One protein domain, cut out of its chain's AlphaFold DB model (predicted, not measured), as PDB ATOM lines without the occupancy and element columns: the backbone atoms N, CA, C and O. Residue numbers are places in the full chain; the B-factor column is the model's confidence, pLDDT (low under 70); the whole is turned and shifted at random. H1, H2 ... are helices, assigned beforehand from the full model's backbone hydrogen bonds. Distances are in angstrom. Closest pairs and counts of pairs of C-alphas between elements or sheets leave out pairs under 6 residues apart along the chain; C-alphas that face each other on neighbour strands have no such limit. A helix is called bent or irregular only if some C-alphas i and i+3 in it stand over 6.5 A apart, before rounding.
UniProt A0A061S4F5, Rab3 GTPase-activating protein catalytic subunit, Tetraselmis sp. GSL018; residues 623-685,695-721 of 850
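Overview. This is residues 623 to 685 and 695 to 721 of the 850 residues of the protein "Rab3 GTPase-activating protein catalytic subunit" of Tetraselmis sp. GSL018 (UniProt A0A061S4F5). A long helix, H1, runs through the middle of a small rounded body, with three short helices, H2, H3 and H4, on one side of it and the loops of residues 679 to 685 and 713 to 721 on the other. H4 packs on H1 and on H3, and H3 reaches the first turns of H1; no two of the helices lie side by side. The printed part has 90 residues, with four named helices in the order H1, H2, H3, H4 and no named strand. Its class is all helix, though under half of the residues, 43 of the 90, are in named elements. It is compact, with a radius of gyration of the C-alphas of 12.3 A and spans of 32 by 30 by 24 A.

Arrangement. Begin with H1, residues 625 to 642, and look for H4, residues 702 to 708, the hub, which touches three helices. H1 touches H4 with residues 633 to 637 alone; the closest C-alphas, of Met 636 and Phe 706, are 5.8 A apart, at a steep tilt of 57 degrees, the same way. Next find H2, residues 648 to 657, which is close to H1 but not clearly touching: the closest C-alphas, of Phe 639 and Tyr 651, are 7.4 A apart. H2 and H4 only just touch, with 3 pairs of C-alphas within 8 A, the closest those of Pro 648 and Glu 703 at 6.1 A. H3, residues 663 to 670, touches H4 about perpendicular at 81 degrees, where the closest C-alphas, of Asp 667 and Trp 702, are 5.8 A apart. H3 also touches residues 625 to 629 alone of H1, at a steep tilt of 45 degrees, opposite ways; the closest C-alphas, of Pro 625 and Leu 669, are 5.8 A apart. Every O i to N i+4 pair is within hydrogen-bond range in H1, H2 and H4; in H3 it is 1 of 4, beside 3 of 5 O i to N i+3 pairs.

Along the chain. Find C-alpha 625 at (-1.228, -44.082, 31.809); from there H1 runs 25.8 A to C-alpha 642 at (-18.833, -45.632, 50.577). H2 then covers 14.1 A. H3 covers 11.2 A and is neither bent nor irregular, but only just: C-alphas 664 and 667 are 6.2 A apart. H4 covers 9.7 A and ends at C-alpha 708, at (-3.021, -47.680, 49.255).

Size, cuts and confidence. The two C-alphas farthest apart, of Tyr 657 and Lys 685, are 33.1 A apart. The links H1 to H2 and H2 to H3 are tight. The link H3 to H4 runs across the cut, where residues 686 to 694 are not printed and C-alphas 685 and 695 are 17.3 A apart. Residues 671 to 685 and 709 to 721 are long stretches with no named element. The mean pLDDT of the printed part is 75.4; look for values under 70 at residues 661 to 664, 672 to 685 and 695 to 699.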
ATOM      1  N   GLN A 623      -4.516 -37.255  28.384       71.81
ATOM      2  CA  GLN A 623      -4.822 -38.680  28.319       71.81
ATOM      3  C   GLN A 623      -3.512 -39.480  28.331       71.81
ATOM      4  O   GLN A 623      -2.571 -39.158  27.607       71.81
ATOM      5  N   GLY A 624      -3.436 -40.505  29.175       74.50
ATOM      6  CA  GLY A 624      -2.281 -41.394  29.252       74.50
ATOM      7  C   GLY A 624      -2.246 -42.214  30.544       74.50
ATOM      8  O   GLY A 624      -3.053 -41.988  31.446       74.50
ATOM      9  N   PRO A 625      -1.288 -43.148  30.683       75.88
ATOM     10  CA  PRO A 625      -1.228 -44.082  31.809       75.88
ATOM     11  C   PRO A 625      -1.357 -43.412  33.188       75.88
ATOM     12  O   PRO A 625      -2.179 -43.815  34.010       75.88
ATOM     13  N   ALA A 626      -0.623 -42.319  33.417       74.94
ATOM     14  CA  ALA A 626      -0.652 -41.594  34.683       74.94
ATOM     15  C   ALA A 626      -2.007 -40.909  34.980       74.94
ATOM     16  O   ALA A 626      -2.348 -40.745  36.152       74.94
ATOM     17  N   SER A 627      -2.805 -40.512  33.973       75.56
ATOM     18  CA  SER A 627      -4.161 -39.985  34.216       75.56
ATOM     19  C   SER A 627      -5.122 -41.100  34.618       75.56
ATOM     20  O   SER A 627      -5.855 -40.942  35.593       75.56
ATOM     21  N   THR A 628      -5.051 -42.249  33.938       79.88
ATOM     22  CA  THR A 628      -5.846 -43.448  34.247       79.88
ATOM     23  C   THR A 628      -5.581 -43.940  35.669       79.88
ATOM     24  O   THR A 628      -6.521 -44.181  36.423       79.88
ATOM     25  N   ILE A 629      -4.312 -43.999  36.085       79.94
ATOM     26  CA  ILE A 629      -3.937 -44.437  37.437       79.94
ATOM     27  C   ILE A 629      -4.410 -43.433  38.507       79.94
ATOM     28  O   ILE A 629      -4.899 -43.843  39.561       79.94
ATOM     29  N   ARG A 630      -4.347 -42.117  38.240       79.38
ATOM     30  CA  ARG A 630      -4.912 -41.095  39.146       79.38
ATOM     31  C   ARG A 630      -6.433 -41.230  39.290       79.38
ATOM     32  O   ARG A 630      -6.929 -41.143  40.413       79.38
ATOM     33  N   GLN A 631      -7.157 -41.462  38.191       84.31
ATOM     34  CA  GLN A 631      -8.603 -41.714  38.223       84.31
ATOM     35  C   GLN A 631      -8.919 -42.983  39.029       84.31
ATOM     36  O   GLN A 631      -9.745 -42.924  39.936       84.31
ATOM     37  N   ALA A 632      -8.211 -44.089  38.778       86.25
ATOM     38  CA  ALA A 632      -8.387 -45.341  39.516       86.25
ATOM     39  C   ALA A 632      -8.167 -45.159  41.029       86.25
ATOM     40  O   ALA A 632      -9.014 -45.562  41.823       86.25
ATOM     41  N   LEU A 633      -7.099 -44.466  41.447       85.06
ATOM     42  CA  LEU A 633      -6.834 -44.194  42.865       85.06
ATOM     43  C   LEU A 633      -7.933 -43.327  43.518       85.06
ATOM     44  O   LEU A 633      -8.299 -43.563  44.672       85.06
ATOM     45  N   SER A 634      -8.484 -42.350  42.790       85.94
ATOM     46  CA  SER A 634      -9.658 -41.557  43.206       85.94
ATOM     47  C   SER A 634     -10.908 -42.429  43.374       85.94
ATOM     48  O   SER A 634     -11.605 -42.333  44.392       85.94
ATOM     49  N   ASP A 635     -11.172 -43.308  42.406       88.38
ATOM     50  CA  ASP A 635     -12.361 -44.159  42.372       88.38
ATOM     51  C   ASP A 635     -12.318 -45.214  43.483       88.38
ATOM     52  O   ASP A 635     -13.290 -45.370  44.223       88.38
ATOM     53  N   MET A 636     -11.166 -45.860  43.682       89.50
ATOM     54  CA  MET A 636     -10.906 -46.759  44.810       89.50
ATOM     55  C   MET A 636     -11.062 -46.027  46.153       89.50
ATOM     56  O   MET A 636     -11.720 -46.534  47.063       89.50
ATOM     57  N   SER A 637     -10.535 -44.801  46.275       87.38
ATOM     58  CA  SER A 637     -10.672 -43.978  47.489       87.38
ATOM     59  C   SER A 637     -12.142 -43.676  47.816       87.38
ATOM     60  O   SER A 637     -12.572 -43.816  48.965       87.38
ATOM     61  N   ALA A 638     -12.939 -43.316  46.802       87.06
ATOM     62  CA  ALA A 638     -14.368 -43.045  46.948       87.06
ATOM     63  C   ALA A 638     -15.170 -44.324  47.252       87.06
ATOM     64  O   ALA A 638     -16.067 -44.302  48.098       87.06
ATOM     65  N   PHE A 639     -14.826 -45.451  46.620       89.25
ATOM     66  CA  PHE A 639     -15.439 -46.752  46.880       89.25
ATOM     67  C   PHE A 639     -15.208 -47.224  48.317       89.25
ATOM     68  O   PHE A 639     -16.166 -47.604  48.988       89.25
ATOM     69  N   ARG A 640     -13.974 -47.124  48.829       87.19
ATOM     70  CA  ARG A 640     -13.642 -47.469  50.224       87.19
ATOM     71  C   ARG A 640     -14.284 -46.520  51.245       87.19
ATOM     72  O   ARG A 640     -14.522 -46.927  52.378       87.19
ATOM     73  N   ALA A 641     -14.592 -45.279  50.859       85.56
ATOM     74  CA  ALA A 641     -15.368 -44.351  51.686       85.56
ATOM     75  C   ALA A 641     -16.859 -44.730  51.763       85.56
ATOM     76  O   ALA A 641     -17.466 -44.624  52.827       85.56
ATOM     77  N   ALA A 642     -17.444 -45.174  50.644       86.38
ATOM     78  CA  ALA A 642     -18.833 -45.632  50.577       86.38
ATOM     79  C   ALA A 642     -19.034 -47.023  51.213       86.38
ATOM     80  O   ALA A 642     -20.085 -47.282  51.798       86.38
ATOM     81  N   ASN A 643     -18.013 -47.884  51.143       86.94
ATOM     82  CA  ASN A 643     -18.030 -49.269  51.617       86.94
ATOM     83  C   ASN A 643     -16.897 -49.535  52.632       86.94
ATOM     84  O   ASN A 643     -15.862 -50.112  52.279       86.94
ATOM     85  N   PRO A 644     -17.057 -49.124  53.906       84.56
ATOM     86  CA  PRO A 644     -16.098 -49.446  54.958       84.56
ATOM     87  C   PRO A 644     -15.925 -50.963  55.105       84.56
ATOM     88  O   PRO A 644     -16.905 -51.683  55.264       84.56
ATOM     89  N   GLY A 645     -14.679 -51.442  55.071       83.31
ATOM     90  CA  GLY A 645     -14.363 -52.874  55.172       83.31
ATOM     91  C   GLY A 645     -14.390 -53.653  53.850       83.31
ATOM     92  O   GLY A 645     -14.145 -54.856  53.873       83.31
ATOM     93  N   ALA A 646     -14.642 -52.999  52.711       87.00
ATOM     94  CA  ALA A 646     -14.568 -53.647  51.402       87.00
ATOM     95  C   ALA A 646     -13.143 -54.111  51.038       87.00
ATOM     96  O   ALA A 646     -12.155 -53.431  51.345       87.00
ATOM     97  N   VAL A 647     -13.067 -55.253  50.351       89.31
ATOM     98  CA  VAL A 647     -11.835 -55.891  49.847       89.31
ATOM     99  C   VAL A 647     -11.689 -55.700  48.321       89.31
ATOM    100  O   VAL A 647     -12.659 -55.283  47.684       89.31
ATOM    101  N   PRO A 648     -10.522 -55.985  47.700       89.25
ATOM    102  CA  PRO A 648     -10.334 -55.863  46.250       89.25
ATOM    103  C   PRO A 648     -11.415 -56.576  45.421       89.25
ATOM    104  O   PRO A 648     -11.978 -55.958  44.521       89.25
ATOM    105  N   ASP A 649     -11.806 -57.802  45.791       87.81
ATOM    106  CA  ASP A 649     -12.892 -58.557  45.146       87.81
ATOM    107  C   ASP A 649     -14.227 -57.792  45.096       87.81
ATOM    108  O   ASP A 649     -15.018 -57.981  44.174       87.81
ATOM    109  N   ASP A 650     -14.522 -56.964  46.105       87.19
ATOM    110  CA  ASP A 650     -15.754 -56.167  46.154       87.19
ATOM    111  C   ASP A 650     -15.708 -55.032  45.133       87.19
ATOM    112  O   ASP A 650     -16.721 -54.709  44.511       87.19
ATOM    113  N   TYR A 651     -14.525 -54.440  44.953       88.06
ATOM    114  CA  TYR A 651     -14.282 -53.405  43.959       88.06
ATOM    115  C   TYR A 651     -14.299 -53.978  42.542       88.06
ATOM    116  O   TYR A 651     -14.930 -53.394  41.669       88.06
ATOM    117  N   GLU A 652     -13.688 -55.143  42.320       87.44
ATOM    118  CA  GLU A 652     -13.741 -55.856  41.039       87.44
ATOM    119  C   GLU A 652     -15.180 -56.242  40.666       87.44
ATOM    120  O   GLU A 652     -15.636 -55.920  39.568       87.44
ATOM    121  N   LYS A 653     -15.944 -56.834  41.596       84.56
ATOM    122  CA  LYS A 653     -17.370 -57.150  41.388       84.56
ATOM    123  C   LYS A 653     -18.208 -55.906  41.123       84.56
ATOM    124  O   LYS A 653     -19.100 -55.949  40.281       84.56
ATOM    125  N   TRP A 654     -17.939 -54.805  41.825       86.12
ATOM    126  CA  TRP A 654     -18.620 -53.538  41.579       86.12
ATOM    127  C   TRP A 654     -18.273 -52.966  40.200       86.12
ATOM    128  O   TRP A 654     -19.186 -52.597  39.471       86.12
ATOM    129  N   CYS A 655     -16.993 -52.955  39.813       84.56
ATOM    130  CA  CYS A 655     -16.534 -52.544  38.486       84.56
ATOM    131  C   CYS A 655     -17.216 -53.365  37.384       84.56
ATOM    132  O   CYS A 655     -17.806 -52.776  36.482       84.56
ATOM    133  N   ALA A 656     -17.232 -54.695  37.500       83.00
ATOM    134  CA  ALA A 656     -17.939 -55.573  36.568       83.00
ATOM    135  C   ALA A 656     -19.453 -55.283  36.523       83.00
ATOM    136  O   ALA A 656     -20.029 -55.195  35.443       83.00
ATOM    137  N   TYR A 657     -20.090 -55.061  37.680       82.12
ATOM    138  CA  TYR A 657     -21.513 -54.716  37.778       82.12
ATOM    139  C   TYR A 657     -21.865 -53.371  37.116       82.12
ATOM    140  O   TYR A 657     -22.968 -53.224  36.598       82.12
ATOM    141  N   VAL A 658     -20.947 -52.394  37.109       79.19
ATOM    142  CA  VAL A 658     -21.135 -51.091  36.437       79.19
ATOM    143  C   VAL A 658     -20.477 -51.005  35.050       79.19
ATOM    144  O   VAL A 658     -20.310 -49.901  34.535       79.19
ATOM    145  N   GLY A 659     -20.069 -52.133  34.456       78.25
ATOM    146  CA  GLY A 659     -19.486 -52.177  33.107       78.25
ATOM    147  C   GLY A 659     -18.105 -51.516  32.968       78.25
ATOM    148  O   GLY A 659     -17.775 -51.002  31.903       78.25
ATOM    149  N   ARG A 660     -17.292 -51.481  34.033       76.62
ATOM    150  CA  ARG A 660     -15.945 -50.876  34.040       76.62
ATOM    151  C   ARG A 660     -14.831 -51.920  33.979       76.62
ATOM    152  O   ARG A 660     -14.595 -52.642  34.945       76.62
ATOM    153  N   GLU A 661     -14.047 -51.894  32.904       64.81
ATOM    154  CA  GLU A 661     -12.854 -52.735  32.697       64.81
ATOM    155  C   GLU A 661     -11.605 -52.222  33.456       64.81
ATOM    156  O   GLU A 661     -10.539 -52.024  32.876       64.81
ATOM    157  N   LEU A 662     -11.724 -51.938  34.759       64.94
ATOM    158  CA  LEU A 662     -10.670 -51.222  35.500       64.94
ATOM    159  C   LEU A 662      -9.560 -52.076  36.156       64.94
ATOM    160  O   LEU A 662      -8.427 -51.598  36.163       64.94
ATOM    161  N   PRO A 663      -9.805 -53.280  36.721       59.84
ATOM    162  CA  PRO A 663      -8.763 -54.013  37.455       59.84
ATOM    163  C   PRO A 663      -7.632 -54.560  36.564       59.84
ATOM    164  O   PRO A 663      -6.481 -54.148  36.691       59.84
ATOM    165  N   SER A 664      -7.946 -55.446  35.612       61.41
ATOM    166  CA  SER A 664      -6.934 -56.250  34.902       61.41
ATOM    167  C   SER A 664      -6.070 -55.464  33.906       61.41
ATOM    168  O   SER A 664      -4.951 -55.872  33.604       61.41
ATOM    169  N   ALA A 665      -6.565 -54.336  33.387       72.19
ATOM    170  CA  ALA A 665      -5.804 -53.471  32.484       72.19
ATOM    171  C   ALA A 665      -4.786 -52.580  33.226       72.19
ATOM    172  O   ALA A 665      -3.837 -52.079  32.619       72.19
ATOM    173  N   LEU A 666      -4.968 -52.375  34.535       79.12
ATOM    174  CA  LEU A 666      -4.190 -51.420  35.321       79.12
ATOM    175  C   LEU A 666      -2.795 -51.949  35.688       79.12
ATOM    176  O   LEU A 666      -1.850 -51.165  35.715       79.12
ATOM    177  N   ASP A 667      -2.634 -53.263  35.868       81.62
ATOM    178  CA  ASP A 667      -1.338 -53.898  36.169       81.62
ATOM    179  C   ASP A 667      -0.283 -53.616  35.088       81.62
ATOM    180  O   ASP A 667       0.864 -53.284  35.391       81.62
ATOM    181  N   GLY A 668      -0.679 -53.678  33.811       80.31
ATOM    182  CA  GLY A 668       0.205 -53.361  32.685       80.31
ATOM    183  C   GLY A 668       0.616 -51.886  32.629       80.31
ATOM    184  O   GLY A 668       1.708 -51.570  32.157       80.31
ATOM    185  N   LEU A 669      -0.221 -50.978  33.144       78.81
ATOM    186  CA  LEU A 669       0.095 -49.551  33.244       78.81
ATOM    187  C   LEU A 669       1.021 -49.263  34.434       78.81
ATOM    188  O   LEU A 669       1.962 -48.483  34.297       78.81
ATOM    189  N   LEU A 670       0.794 -49.913  35.580       77.38
ATOM    190  CA  LEU A 670       1.610 -49.750  36.789       77.38
ATOM    191  C   LEU A 670       3.070 -50.172  36.567       77.38
ATOM    192  O   LEU A 670       3.981 -49.499  37.043       77.38
ATOM    193  N   GLN A 671       3.302 -51.218  35.769       75.69
ATOM    194  CA  GLN A 671       4.647 -51.678  35.396       75.69
ATOM    195  C   GLN A 671       5.394 -50.726  34.439       75.69
ATOM    196  O   GLN A 671       6.613 -50.836  34.300       75.69
ATOM    197  N   GLY A 672       4.687 -49.813  33.760       68.25
ATOM    198  CA  GLY A 672       5.243 -48.952  32.708       68.25
ATOM    199  C   GLY A 672       5.472 -47.484  33.089       68.25
ATOM    200  O   GLY A 672       6.108 -46.762  32.320       68.25
ATOM    201  N   VAL A 673       4.966 -47.018  34.236       67.12
ATOM    202  CA  VAL A 673       4.984 -45.593  34.626       67.12
ATOM    203  C   VAL A 673       6.009 -45.335  35.745       67.12
ATOM    204  O   VAL A 673       6.022 -46.070  36.729       67.12
ATOM    205  N   PRO A 674       6.862 -44.290  35.662       63.66
ATOM    206  CA  PRO A 674       7.812 -43.961  36.730       63.66
ATOM    207  C   PRO A 674       7.145 -43.341  37.967       63.66
ATOM    208  O   PRO A 674       6.301 -42.454  37.842       63.66
ATOM    209  N   SER A 675       7.619 -43.695  39.169       55.81
ATOM    210  CA  SER A 675       7.140 -43.238  40.496       55.81
ATOM    211  C   SER A 675       6.865 -41.730  40.625       55.81
ATOM    212  O   SER A 675       6.001 -41.297  41.388       55.81
ATOM    213  N   ALA A 676       7.605 -40.911  39.874       55.53
ATOM    214  CA  ALA A 676       7.489 -39.458  39.878       55.53
ATOM    215  C   ALA A 676       6.206 -38.922  39.204       55.53
ATOM    216  O   ALA A 676       5.787 -37.813  39.527       55.53
ATOM    217  N   GLU A 677       5.564 -39.681  38.309       56.16
ATOM    218  CA  GLU A 677       4.353 -39.245  37.585       56.16
ATOM    219  C   GLU A 677       3.045 -39.494  38.360       56.16
ATOM    220  O   GLU A 677       1.984 -38.963  38.007       56.16
ATOM    221  N   PHE A 678       3.113 -40.265  39.450       58.03
ATOM    222  CA  PHE A 678       1.950 -40.655  40.252       58.03
ATOM    223  C   PHE A 678       1.529 -39.611  41.307       58.03
ATOM    224  O   PHE A 678       0.420 -39.700  41.834       58.03
ATOM    225  N   TYR A 679       2.367 -38.612  41.632       52.78
ATOM    226  CA  TYR A 679       2.103 -37.661  42.727       52.78
ATOM    227  C   TYR A 679       1.998 -36.183  42.292       52.78
ATOM    228  O   TYR A 679       2.678 -35.770  41.357       52.78
ATOM    229  N   PRO A 680       1.237 -35.336  43.028       48.06
ATOM    230  CA  PRO A 680       0.510 -35.649  44.257       48.06
ATOM    231  C   PRO A 680      -0.999 -35.370  44.172       48.06
ATOM    232  O   PRO A 680      -1.430 -34.217  44.266       48.06
ATOM    233  N   LEU A 681      -1.816 -36.429  44.206       46.28
ATOM    234  CA  LEU A 681      -3.149 -36.328  44.805       46.28
ATOM    235  C   LEU A 681      -2.974 -36.049  46.307       46.28
ATOM    236  O   LEU A 681      -2.881 -36.945  47.143       46.28
ATOM    237  N   ARG A 682      -2.868 -34.765  46.671       46.03
ATOM    238  CA  ARG A 682      -2.869 -34.332  48.074       46.03
ATOM    239  C   ARG A 682      -4.273 -34.529  48.634       46.03
ATOM    240  O   ARG A 682      -5.059 -33.590  48.628       46.03
ATOM    241  N   HIS A 683      -4.581 -35.723  49.133       43.09
ATOM    242  CA  HIS A 683      -5.925 -36.097  49.592       43.09
ATOM    243  C   HIS A 683      -6.546 -35.185  50.675       43.09
ATOM    244  O   HIS A 683      -7.712 -35.376  50.998       43.09
ATOM    245  N   LEU A 684      -5.822 -34.197  51.225       38.66
ATOM    246  CA  LEU A 684      -6.318 -33.226  52.204       38.66
ATOM    247  C   LEU A 684      -5.748 -31.812  51.970       38.66
ATOM    248  O   LEU A 684      -4.617 -31.632  51.506       38.66
ATOM    249  N   LYS A 685      -6.521 -30.783  52.359       36.66
ATOM    250  CA  LYS A 685      -6.045 -29.387  52.431       36.66
ATOM    251  C   LYS A 685      -4.839 -29.292  53.391       36.66
ATOM    252  O   LYS A 685      -4.897 -29.900  54.459       36.66
ATOM    253  N   GLN A 695       4.101 -42.274  51.586       43.81
ATOM    254  CA  GLN A 695       4.793 -42.675  50.376       43.81
ATOM    255  C   GLN A 695       4.160 -44.010  49.990       43.81
ATOM    256  O   GLN A 695       4.354 -44.998  50.704       43.81
ATOM    257  N   LEU A 696       3.374 -44.037  48.912       51.00
ATOM    258  CA  LEU A 696       3.146 -45.287  48.204       51.00
ATOM    259  C   LEU A 696       4.540 -45.859  47.921       51.00
ATOM    260  O   LEU A 696       5.364 -45.203  47.284       51.00
ATOM    261  N   LYS A 697       4.812 -47.063  48.429       54.94
ATOM    262  CA  LYS A 697       5.746 -47.942  47.726       54.94
ATOM    263  C   LYS A 697       5.110 -48.212  46.372       54.94
ATOM    264  O   LYS A 697       3.901 -48.419  46.340       54.94
ATOM    265  N   ASP A 698       5.907 -48.169  45.312       64.56
ATOM    266  CA  ASP A 698       5.434 -48.237  43.929       64.56
ATOM    267  C   ASP A 698       4.497 -49.444  43.737       64.56
ATOM    268  O   ASP A 698       4.989 -50.578  43.752       64.56
ATOM    269  N   PRO A 699       3.168 -49.237  43.628       69.19
ATOM    270  CA  PRO A 699       2.210 -50.337  43.582       69.19
ATOM    271  C   PRO A 699       2.455 -51.144  42.309       69.19
ATOM    272  O   PRO A 699       2.450 -50.582  41.216       69.19
ATOM    273  N   GLN A 700       2.709 -52.445  42.453       77.94
ATOM    274  CA  GLN A 700       3.016 -53.321  41.317       77.94
ATOM    275  C   GLN A 700       1.754 -53.972  40.740       77.94
ATOM    276  O   GLN A 700       1.789 -54.485  39.621       77.94
ATOM    277  N   SER A 701       0.650 -53.926  41.492       85.06
ATOM    278  CA  SER A 701      -0.674 -54.388  41.084       85.06
ATOM    279  C   SER A 701      -1.778 -53.377  41.409       85.06
ATOM    280  O   SER A 701      -1.629 -52.481  42.250       85.06
ATOM    281  N   TRP A 702      -2.936 -53.546  40.774       85.94
ATOM    282  CA  TRP A 702      -4.155 -52.806  41.096       85.94
ATOM    283  C   TRP A 702      -4.634 -53.065  42.537       85.94
ATOM    284  O   TRP A 702      -5.232 -52.178  43.147       85.94
ATOM    285  N   GLU A 703      -4.334 -54.238  43.111       88.06
ATOM    286  CA  GLU A 703      -4.618 -54.568  44.513       88.06
ATOM    287  C   GLU A 703      -3.754 -53.746  45.483       88.06
ATOM    288  O   GLU A 703      -4.276 -53.200  46.460       88.06
ATOM    289  N   ASP A 704      -2.452 -53.589  45.196       83.56
ATOM    290  CA  ASP A 704      -1.565 -52.698  45.959       83.56
ATOM    291  C   ASP A 704      -2.108 -51.261  45.927       83.56
ATOM    292  O   ASP A 704      -2.175 -50.579  46.958       83.56
ATOM    293  N   LEU A 705      -2.547 -50.808  44.745       83.12
ATOM    294  CA  LEU A 705      -3.147 -49.488  44.563       83.12
ATOM    295  C   LEU A 705      -4.442 -49.345  45.382       83.12
ATOM    296  O   LEU A 705      -4.598 -48.346  46.091       83.12
ATOM    297  N   PHE A 706      -5.324 -50.351  45.368       87.56
ATOM    298  CA  PHE A 706      -6.569 -50.367  46.147       87.56
ATOM    299  C   PHE A 706      -6.313 -50.261  47.653       87.56
ATOM    300  O   PHE A 706      -6.954 -49.459  48.340       87.56
ATOM    301  N   TRP A 707      -5.354 -51.022  48.185       85.69
ATOM    302  CA  TRP A 707      -5.013 -50.952  49.606       85.69
ATOM    303  C   TRP A 707      -4.353 -49.627  49.996       85.69
ATOM    304  O   TRP A 707      -4.566 -49.149  51.115       85.69
ATOM    305  N   SER A 708      -3.616 -49.007  49.071       80.25
ATOM    306  CA  SER A 708      -3.021 -47.680  49.255       80.25
ATOM    307  C   SER A 708      -4.043 -46.529  49.245       80.25
ATOM    308  O   SER A 708      -3.786 -45.473  49.831       80.25
ATOM    309  N   ALA A 709      -5.212 -46.730  48.627       84.25
ATOM    310  CA  ALA A 709      -6.266 -45.728  48.496       84.25
ATOM    311  C   ALA A 709      -6.887 -45.365  49.857       84.25
ATOM    312  O   ALA A 709      -7.376 -46.232  50.587       84.25
ATOM    313  N   LEU A 710      -6.920 -44.076  50.209       83.25
ATOM    314  CA  LEU A 710      -7.518 -43.620  51.470       83.25
ATOM    315  C   LEU A 710      -9.056 -43.595  51.368       83.25
ATOM    316  O   LEU A 710      -9.573 -43.100  50.370       83.25
ATOM    317  N   PRO A 711      -9.814 -44.042  52.391       83.31
ATOM    318  CA  PRO A 711     -11.280 -44.022  52.380       83.31
ATOM    319  C   PRO A 711     -11.815 -42.588  52.555       83.31
ATOM    320  O   PRO A 711     -12.215 -42.177  53.643       83.31
ATOM    321  N   VAL A 712     -11.782 -41.808  51.474       81.88
ATOM    322  CA  VAL A 712     -12.150 -40.385  51.415       81.88
ATOM    323  C   VAL A 712     -13.138 -40.174  50.267       81.88
ATOM    324  O   VAL A 712     -12.882 -40.613  49.145       81.88
ATOM    325  N   SER A 713     -14.260 -39.491  50.518       81.94
ATOM    326  CA  SER A 713     -15.267 -39.208  49.484       81.94
ATOM    327  C   SER A 713     -14.719 -38.290  48.387       81.94
ATOM    328  O   SER A 713     -13.860 -37.443  48.639       81.94
ATOM    329  N   SER A 714     -15.253 -38.399  47.169       82.62
ATOM    330  CA  SER A 714     -14.871 -37.559  46.018       82.62
ATOM    331  C   SER A 714     -14.907 -36.052  46.308       82.62
ATOM    332  O   SER A 714     -14.043 -35.317  45.832       82.62
ATOM    333  N   SER A 715     -15.847 -35.598  47.139       77.38
ATOM    334  CA  SER A 715     -15.972 -34.219  47.630       77.38
ATOM    335  C   SER A 715     -14.815 -33.755  48.532       77.38
ATOM    336  O   SER A 715     -14.450 -32.577  48.512       77.38
ATOM    337  N   GLN A 716     -14.231 -34.666  49.316       77.50
ATOM    338  CA  GLN A 716     -13.162 -34.398  50.284       77.50
ATOM    339  C   GLN A 716     -11.754 -34.592  49.698       77.50
ATOM    340  O   GLN A 716     -10.803 -33.969  50.172       77.50
ATOM    341  N   GLN A 717     -11.625 -35.420  48.659       79.81
ATOM    342  CA  GLN A 717     -10.384 -35.636  47.913       79.81
ATOM    343  C   GLN A 717      -9.853 -34.339  47.251       79.81
ATOM    344  O   GLN A 717     -10.585 -33.371  46.999       79.81
ATOM    345  N   ALA A 718      -8.560 -34.330  46.897       75.25
ATOM    346  CA  ALA A 718      -8.045 -33.370  45.915       75.25
ATOM    347  C   ALA A 718      -8.790 -33.542  44.583       75.25
ATOM    348  O   ALA A 718      -9.130 -34.671  44.237       75.25
ATOM    349  N   PRO A 719      -9.048 -32.459  43.832       75.81
ATOM    350  CA  PRO A 719      -9.707 -32.580  42.547       75.81
ATOM    351  C   PRO A 719      -8.725 -33.166  41.523       75.81
ATOM    352  O   PRO A 719      -7.588 -32.704  41.415       75.81
ATOM    353  N   LEU A 720      -9.175 -34.147  40.744       75.12
ATOM    354  CA  LEU A 720      -8.456 -34.674  39.582       75.12
ATOM    355  C   LEU A 720      -8.208 -33.592  38.518       75.12
ATOM    356  O   LEU A 720      -7.180 -33.611  37.844       75.12
ATOM    357  N   PHE A 721      -9.130 -32.630  38.418       76.31
ATOM    358  CA  PHE A 721      -9.050 -31.459  37.552       76.31
ATOM    359  C   PHE A 721      -8.945 -30.174  38.388       76.31
ATOM    360  O   PHE A 721      -9.900 -29.791  39.070       76.31
TER     361      PHE A 721